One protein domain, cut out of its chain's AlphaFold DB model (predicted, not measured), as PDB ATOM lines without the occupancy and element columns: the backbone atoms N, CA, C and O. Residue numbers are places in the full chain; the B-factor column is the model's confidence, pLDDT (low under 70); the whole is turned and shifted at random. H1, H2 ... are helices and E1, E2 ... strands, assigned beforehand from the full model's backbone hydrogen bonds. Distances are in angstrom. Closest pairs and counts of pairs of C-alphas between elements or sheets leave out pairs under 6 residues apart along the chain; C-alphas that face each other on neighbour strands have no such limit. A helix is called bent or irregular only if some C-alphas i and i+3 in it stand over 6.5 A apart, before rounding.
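Overview. This is residues 117 to 176 of the 177 residues of the protein "Quenching protein QQ-3" of uncultured bacterium (UniProt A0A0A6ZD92). An open, strung-out shape: a small hairpin of two short strands, E1 and E2, lies at one end of the longest axis, and a long link with no named element leads from it to two helices, H1 and H2. The helices make a loose V with their link, residues 151 to 157, at its point, and the chain folds back there without bringing them into touch. The printed part has 60 residues, with two named strands and then two named helices in the order E1, E2, H1, H2; the sheet has the order E1 - E2 and is antiparallel, and the class is mostly helix. The whole is extended, with a radius of gyration of the C-alphas of 16.2 A, and flat, spanning 50 by 27 by 12 A.

Arrangement. E1, residues 117 to 119, and E2, residues 122 to 125, form a hairpin with a tight link of 2 residues. They are antiparallel neighbours, with 132 degrees between their N-to-C directions. The C-alphas of Thr 118 and Ala 123 face each other at 4.6 A. N 117 and O 124 are within hydrogen-bond range at 2.8 A, as are N 119 and O 122 at 2.9 A. H1, residues 137 to 150, is apart from E1. H2, residues 158 to 174, is apart from both E1 and E2. H1 and H2 are near each other, with 6 pairs of C-alphas within 10 A but no pair within 8 A. In H2 every O i to N i+4 pair is within hydrogen-bond range; in H1 8 of 10 are.

Along the chain. E1 begins at C-alpha 117, at (12.204, 60.105, -1.346), and is 6.3 A long. E2 is 9.9 A from its first to its last C-alpha. H1 begins at C-alpha 137, at (16.401, 48.335, -26.486), and is 20.7 A long. It is irregular, but only just: C-alphas 138 and 141 are 7.0 A apart. H2 is 24.3 A long and ends at C-alpha 174, at (25.807, 32.125, -33.407).

Size, cuts and confidence. The two C-alphas farthest apart are those of Ala 120 and Lys 176, 52.9 A. The printed part has no cut. The link from E2 to H1, 11 residues, is long; that from H1 to H2, 7 residues, is short. Three stretches stand free: residues 119 to 124, of which 122 to 124 belong to E2; residues 136 to 141, of which 137 to 141 belong to H1; and residues 169 to 176, of which 169 to 174 belong to H2. The mean pLDDT of the printed part is 78.5, and 18 residues of this predicted model, 152 to 164 and 172 to 176, are under 70.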
ATOM      1  N   GLN A 117      12.692  59.214  -2.385       93.50
ATOM      2  CA  GLN A 117      12.204  60.105  -1.346       93.50
ATOM      3  C   GLN A 117      11.567  59.278  -0.235       93.50
ATOM      4  O   GLN A 117      10.973  58.231  -0.488       93.50
ATOM      5  N   THR A 118      11.687  59.742   1.003       91.94
ATOM      6  CA  THR A 118      11.064  59.062   2.136       91.94
ATOM      7  C   THR A 118       9.628  59.544   2.294       91.94
ATOM      8  O   THR A 118       9.391  60.706   2.622       91.94
ATOM      9  N   VAL A 119       8.668  58.644   2.095       90.00
ATOM     10  CA  VAL A 119       7.243  58.892   2.342       90.00
ATOM     11  C   VAL A 119       6.792  57.929   3.432       90.00
ATOM     12  O   VAL A 119       6.902  56.714   3.279       90.00
ATOM     13  N   ALA A 120       6.328  58.475   4.559       87.81
ATOM     14  CA  ALA A 120       5.911  57.696   5.731       87.81
ATOM     15  C   ALA A 120       6.970  56.679   6.224       87.81
ATOM     16  O   ALA A 120       6.641  55.562   6.605       87.81
ATOM     17  N   GLY A 121       8.253  57.059   6.194       89.50
ATOM     18  CA  GLY A 121       9.367  56.212   6.645       89.50
ATOM     19  C   GLY A 121       9.887  55.208   5.611       89.50
ATOM     20  O   GLY A 121      10.944  54.624   5.833       89.50
ATOM     21  N   ASN A 122       9.221  55.060   4.462       89.44
ATOM     22  CA  ASN A 122       9.636  54.148   3.397       89.44
ATOM     23  C   ASN A 122      10.301  54.905   2.247       89.44
ATOM     24  O   ASN A 122       9.832  55.973   1.847       89.44
ATOM     25  N   ALA A 123      11.377  54.342   1.699       90.94
ATOM     26  CA  ALA A 123      11.982  54.845   0.473       90.94
ATOM     27  C   ALA A 123      11.062  54.536  -0.717       90.94
ATOM     28  O   ALA A 123      10.724  53.381  -0.967       90.94
ATOM     29  N   GLN A 124      10.649  55.571  -1.441       89.81
ATOM     30  CA  GLN A 124       9.875  55.462  -2.672       89.81
ATOM     31  C   GLN A 124      10.643  56.107  -3.813       89.81
ATOM     32  O   GLN A 124      11.271  57.148  -3.621       89.81
ATOM     33  N   TYR A 125      10.568  55.504  -4.997       91.62
ATOM     34  CA  TYR A 125      11.195  56.041  -6.199       91.62
ATOM     35  C   TYR A 125      10.792  57.501  -6.453       91.62
ATOM     36  O   TYR A 125       9.639  57.899  -6.253       91.62
ATOM     37  N   LYS A 126      11.755  58.300  -6.916       93.06
ATOM     38  CA  LYS A 126      11.556  59.690  -7.321       93.06
ATOM     39  C   LYS A 126      12.134  59.908  -8.714       93.06
ATOM     40  O   LYS A 126      13.348  59.912  -8.886       93.06
ATOM     41  N   ALA A 127      11.270  60.196  -9.685       91.31
ATOM     42  CA  ALA A 127      11.694  60.453 -11.063       91.31
ATOM     43  C   ALA A 127      12.611  61.681 -11.191       91.31
ATOM     44  O   ALA A 127      13.586  61.670 -11.935       91.31
ATOM     45  N   THR A 128      12.345  62.751 -10.437       93.19
ATOM     46  CA  THR A 128      13.164  63.966 -10.511       93.19
ATOM     47  C   THR A 128      14.601  63.706 -10.052       93.19
ATOM     48  O   THR A 128      14.844  63.360  -8.893       93.19
ATOM     49  N   GLY A 129      15.548  63.950 -10.959       90.25
ATOM     50  CA  GLY A 129      16.982  63.756 -10.741       90.25
ATOM     51  C   GLY A 129      17.443  62.301 -10.852       90.25
ATOM     52  O   GLY A 129      18.622  62.051 -10.614       90.25
ATOM     53  N   SER A 130      16.536  61.365 -11.148       94.00
ATOM     54  CA  SER A 130      16.921  60.013 -11.545       94.00
ATOM     55  C   SER A 130      17.440  60.022 -12.980       94.00
ATOM     56  O   SER A 130      17.056  60.873 -13.782       94.00
ATOM     57  N   GLN A 131      18.336  59.092 -13.274       93.62
ATOM     58  CA  GLN A 131      18.966  58.885 -14.564       93.62
ATOM     59  C   GLN A 131      18.994  57.383 -14.823       93.62
ATOM     60  O   GLN A 131      19.630  56.649 -14.065       93.62
ATOM     61  N   ASP A 132      18.320  56.947 -15.878       91.56
ATOM     62  CA  ASP A 132      18.315  55.548 -16.298       91.56
ATOM     63  C   ASP A 132      19.558  55.209 -17.126       91.56
ATOM     64  O   ASP A 132      20.347  56.095 -17.490       91.56
ATOM     65  N   PHE A 133      19.745  53.912 -17.384       91.62
ATOM     66  CA  PHE A 133      20.787  53.434 -18.282       91.62
ATOM     67  C   PHE A 133      20.546  53.954 -19.701       91.62
ATOM     68  O   PHE A 133      19.415  54.032 -20.170       91.62
ATOM     69  N   GLU A 134      21.633  54.290 -20.385       92.12
ATOM     70  CA  GLU A 134      21.632  54.513 -21.827       92.12
ATOM     71  C   GLU A 134      22.086  53.198 -22.462       92.12
ATOM     72  O   GLU A 134      23.171  52.725 -22.121       92.12
ATOM     73  N   LEU A 135      21.238  52.579 -23.281       91.75
ATOM     74  CA  LEU A 135      21.485  51.301 -23.948       91.75
ATOM     75  C   LEU A 135      20.450  51.066 -25.044       91.75
ATOM     76  O   LEU A 135      19.324  51.562 -24.958       91.75
ATOM     77  N   HIS A 136      20.833  50.219 -25.995       92.88
ATOM     78  CA  HIS A 136      19.957  49.788 -27.066       92.88
ATOM     79  C   HIS A 136      18.811  48.918 -26.526       92.88
ATOM     80  O   HIS A 136      19.075  48.048 -25.692       92.88
ATOM     81  N   PRO A 137      17.560  49.066 -27.010       88.56
ATOM     82  CA  PRO A 137      16.401  48.335 -26.486       88.56
ATOM     83  C   PRO A 137      16.543  46.807 -26.454       88.56
ATOM     84  O   PRO A 137      15.901  46.155 -25.635       88.56
ATOM     85  N   SER A 138      17.389  46.222 -27.312       88.56
ATOM     86  CA  SER A 138      17.692  44.781 -27.264       88.56
ATOM     87  C   SER A 138      18.328  44.346 -25.942       88.56
ATOM     88  O   SER A 138      18.070  43.240 -25.485       88.56
ATOM     89  N   GLU A 139      19.118  45.217 -25.310       88.81
ATOM     90  CA  GLU A 139      19.907  44.907 -24.112       88.81
ATOM     91  C   GLU A 139      19.117  45.098 -22.809       88.81
ATOM     92  O   GLU A 139      19.601  44.762 -21.726       88.81
ATOM     93  N   GLU A 140      17.908  45.669 -22.872       88.44
ATOM     94  CA  GLU A 140      17.127  46.004 -21.676       88.44
ATOM     95  C   GLU A 140      16.764  44.746 -20.878       88.44
ATOM     96  O   GLU A 140      16.901  44.720 -19.652       88.44
ATOM     97  N   THR A 141      16.351  43.683 -21.573       88.56
ATOM     98  CA  THR A 141      15.953  42.415 -20.945       88.56
ATOM     99  C   THR A 141      17.117  41.799 -20.174       88.56
ATOM    100  O   THR A 141      16.972  41.472 -18.992       88.56
ATOM    101  N   ASP A 142      18.288  41.719 -20.802       87.38
ATOM    102  CA  ASP A 142      19.485  41.136 -20.196       87.38
ATOM    103  C   ASP A 142      19.974  41.966 -19.015       87.38
ATOM    104  O   ASP A 142      20.343  41.424 -17.967       87.38
ATOM    105  N   LEU A 143      19.923  43.296 -19.129       89.06
ATOM    106  CA  LEU A 143      20.251  44.181 -18.022       89.06
ATOM    107  C   LEU A 143      19.332  43.929 -16.817       89.06
ATOM    108  O   LEU A 143      19.817  43.808 -15.688       89.06
ATOM    109  N   VAL A 144      18.018  43.835 -17.033       87.56
ATOM    110  CA  VAL A 144      17.042  43.597 -15.959       87.56
ATOM    111  C   VAL A 144      17.291  42.249 -15.286       87.56
ATOM    112  O   VAL A 144      17.329  42.186 -14.054       87.56
ATOM    113  N   ILE A 145      17.513  41.185 -16.065       86.25
ATOM    114  CA  ILE A 145      17.815  39.848 -15.535       86.25
ATOM    115  C   ILE A 145      19.080  39.890 -14.669       86.25
ATOM    116  O   ILE A 145      19.065  39.410 -13.532       86.25
ATOM    117  N   ASN A 146      20.145  40.530 -15.155       85.75
ATOM    118  CA  ASN A 146      21.406  40.661 -14.427       85.75
ATOM    119  C   ASN A 146      21.253  41.450 -13.117       85.75
ATOM    120  O   ASN A 146      21.795  41.059 -12.082       85.75
ATOM    121  N   ILE A 147      20.476  42.535 -13.120       86.75
ATOM    122  CA  ILE A 147      20.206  43.324 -11.911       86.75
ATOM    123  C   ILE A 147      19.410  42.506 -10.891       86.75
ATOM    124  O   ILE A 147      19.750  42.516  -9.708       86.75
ATOM    125  N   LEU A 148      18.375  41.779 -11.322       83.56
ATOM    126  CA  LEU A 148      17.578  40.929 -10.433       83.56
ATOM    127  C   LEU A 148      18.426  39.822  -9.798       83.56
ATOM    128  O   LEU A 148      18.336  39.610  -8.586       83.56
ATOM    129  N   ALA A 149      19.293  39.188 -10.592       82.00
ATOM    130  CA  ALA A 149      20.235  38.183 -10.113       82.00
ATOM    131  C   ALA A 149      21.195  38.755  -9.052       82.00
ATOM    132  O   ALA A 149      21.385  38.149  -7.997       82.00
ATOM    133  N   LEU A 150      21.753  39.952  -9.282       82.50
ATOM    134  CA  LEU A 150      22.649  40.628  -8.331       82.50
ATOM    135  C   LEU A 150      21.941  41.094  -7.054       82.50
ATOM    136  O   LEU A 150      22.531  41.058  -5.974       82.50
ATOM    137  N   CYS A 151      20.680  41.514  -7.151       80.06
ATOM    138  CA  CYS A 151      19.875  41.945  -6.008       80.06
ATOM    139  C   CYS A 151      19.482  40.791  -5.071       80.06
ATOM    140  O   CYS A 151      18.814  41.032  -4.064       80.06
ATOM    141  N   GLY A 152      19.866  39.544  -5.380       67.88
ATOM    142  CA  GLY A 152      19.499  38.378  -4.579       67.88
ATOM    143  C   GLY A 152      17.990  38.152  -4.543       67.88
ATOM    144  O   GLY A 152      17.494  37.455  -3.657       67.88
ATOM    145  N   VAL A 153      17.255  38.741  -5.495       60.78
ATOM    146  CA  VAL A 153      15.901  38.298  -5.794       60.78
ATOM    147  C   VAL A 153      16.102  36.908  -6.358       60.78
ATOM    148  O   VAL A 153      16.552  36.752  -7.488       60.78
ATOM    149  N   GLU A 154      15.868  35.907  -5.514       53.28
ATOM    150  CA  GLU A 154      15.846  34.509  -5.903       53.28
ATOM    151  C   GLU A 154      14.896  34.417  -7.100       53.28
ATOM    152  O   GLU A 154      13.672  34.477  -6.951       53.28
ATOM    153  N   VAL A 155      15.459  34.373  -8.312       52.62
ATOM    154  CA  VAL A 155      14.709  33.974  -9.494       52.62
ATOM    155  C   VAL A 155      14.201  32.601  -9.102       52.62
ATOM    156  O   VAL A 155      14.997  31.682  -8.923       52.62
ATOM    157  N   ARG A 156      12.892  32.479  -8.851       48.88
ATOM    158  CA  ARG A 156      12.264  31.278  -8.263       48.88
ATOM    159  C   ARG A 156      12.404  30.023  -9.134       48.88
ATOM    160  O   ARG A 156      11.812  28.999  -8.817       48.88
ATOM    161  N   ASP A 157      13.208  30.094 -10.185       51.88
ATOM    162  CA  ASP A 157      13.614  28.993 -11.021       51.88
ATOM    163  C   ASP A 157      15.114  29.093 -11.333       51.88
ATOM    164  O   ASP A 157      15.545  29.821 -12.229       51.88
ATOM    165  N   LEU A 158      15.919  28.291 -10.628       54.69
ATOM    166  CA  LEU A 158      17.317  28.009 -10.994       54.69
ATOM    167  C   LEU A 158      17.430  27.508 -12.453       54.69
ATOM    168  O   LEU A 158      18.482  27.635 -13.078       54.69
ATOM    169  N   SER A 159      16.335  26.950 -12.981       60.81
ATOM    170  CA  SER A 159      16.196  26.485 -14.357       60.81
ATOM    171  C   SER A 159      16.271  27.624 -15.382       60.81
ATOM    172  O   SER A 159      16.895  27.437 -16.421       60.81
ATOM    173  N   ILE A 160      15.738  28.817 -15.081       58.47
ATOM    174  CA  ILE A 160      15.787  29.970 -15.995       58.47
ATOM    175  C   ILE A 160      17.189  30.571 -16.053       58.47
ATOM    176  O   ILE A 160      17.635  30.941 -17.130       58.47
ATOM    177  N   TYR A 161      17.930  30.609 -14.942       62.28
ATOM    178  CA  TYR A 161      19.327  31.060 -14.976       62.28
ATOM    179  C   TYR A 161      20.214  30.106 -15.790       62.28
ATOM    180  O   TYR A 161      21.031  30.547 -16.591       62.28
ATOM    181  N   GLN A 162      20.033  28.790 -15.630       66.19
ATOM    182  CA  GLN A 162      20.749  27.804 -16.448       66.19
ATOM    183  C   GLN A 162      20.363  27.888 -17.930       66.19
ATOM    184  O   GLN A 162      21.232  27.705 -18.781       66.19
ATOM    185  N   LEU A 163      19.095  28.187 -18.229       66.56
ATOM    186  CA  LEU A 163      18.623  28.440 -19.589       66.56
ATOM    187  C   LEU A 163      19.254  29.713 -20.165       66.56
ATOM    188  O   LEU A 163      19.811  29.642 -21.247       66.56
ATOM    189  N   ALA A 164      19.259  30.826 -19.427       64.81
ATOM    190  CA  ALA A 164      19.852  32.090 -19.862       64.81
ATOM    191  C   ALA A 164      21.358  31.956 -20.130       64.81
ATOM    192  O   ALA A 164      21.841  32.434 -21.144       64.81
ATOM    193  N   VAL A 165      22.099  31.225 -19.286       72.75
ATOM    194  CA  VAL A 165      23.522  30.924 -19.536       72.75
ATOM    195  C   VAL A 165      23.702  30.024 -20.767       72.75
ATOM    196  O   VAL A 165      24.673  30.174 -21.505       72.75
ATOM    197  N   GLN A 166      22.794  29.073 -21.014       74.75
ATOM    198  CA  GLN A 166      22.822  28.270 -22.243       74.75
ATOM    199  C   GLN A 166      22.469  29.089 -23.488       74.75
ATOM    200  O   GLN A 166      23.075  28.857 -24.533       74.75
ATOM    201  N   GLU A 167      21.524  30.022 -23.382       72.00
ATOM    202  CA  GLU A 167      21.167  30.962 -24.444       72.00
ATOM    203  C   GLU A 167      22.322  31.921 -24.715       72.00
ATOM    204  O   GLU A 167      22.755  31.981 -25.850       72.00
ATOM    205  N   GLU A 168      22.957  32.512 -23.703       71.56
ATOM    206  CA  GLU A 168      24.148  33.358 -23.873       71.56
ATOM    207  C   GLU A 168      25.300  32.598 -24.557       71.56
ATOM    208  O   GLU A 168      25.967  33.125 -25.450       71.56
ATOM    209  N   ILE A 169      25.527  31.327 -24.193       72.44
ATOM    210  CA  ILE A 169      26.518  30.472 -24.867       72.44
ATOM    211  C   ILE A 169      26.123  30.204 -26.322       72.44
ATOM    212  O   ILE A 169      27.006  30.174 -27.182       72.44
ATOM    213  N   ARG A 170      24.837  29.967 -26.602       71.38
ATOM    214  CA  ARG A 170      24.333  29.748 -27.962       71.38
ATOM    215  C   ARG A 170      24.462  31.024 -28.786       71.38
ATOM    216  O   ARG A 170      25.032  30.964 -29.865       71.38
ATOM    217  N   ASP A 171      24.033  32.153 -28.252       70.69
ATOM    218  CA  ASP A 171      24.052  33.448 -28.916       70.69
ATOM    219  C   ASP A 171      25.511  33.860 -29.192       70.69
ATOM    220  O   ASP A 171      25.853  34.154 -30.330       70.69
ATOM    221  N   THR A 172      26.439  33.667 -28.241       69.88
ATOM    222  CA  THR A 172      27.894  33.845 -28.467       69.88
ATOM    223  C   THR A 172      28.461  32.894 -29.540       69.88
ATOM    224  O   THR A 172      29.502  33.175 -30.145       69.88
ATOM    225  N   GLN A 173      27.867  31.713 -29.739       65.81
ATOM    226  CA  GLN A 173      28.279  30.770 -30.786       65.81
ATOM    227  C   GLN A 173      27.700  31.127 -32.155       65.81
ATOM    228  O   GLN A 173      28.401  30.949 -33.149       65.81
ATOM    229  N   GLU A 174      26.467  31.624 -32.200       67.56
ATOM    230  CA  GLU A 174      25.807  32.125 -33.407       67.56
ATOM    231  C   GLU A 174      26.465  33.425 -33.887       67.56
ATOM    232  O   GLU A 174      26.724  33.573 -35.072       67.56
ATOM    233  N   GLU A 175      26.882  34.289 -32.963       54.19
ATOM    234  CA  GLU A 175      27.667  35.503 -33.216       54.19
ATOM    235  C   GLU A 175      29.054  35.236 -33.839       54.19
ATOM    236  O   GLU A 175      29.636  36.105 -34.488       54.19
ATOM    237  N   LYS A 176      29.622  34.037 -33.645       53.81
ATOM    238  CA  LYS A 176      30.962  33.667 -34.144       53.81
ATOM    239  C   LYS A 176      30.968  32.960 -35.503       53.81
ATOM    240  O   LYS A 176      32.068  32.713 -36.010       53.81
TER     241      LYS A 176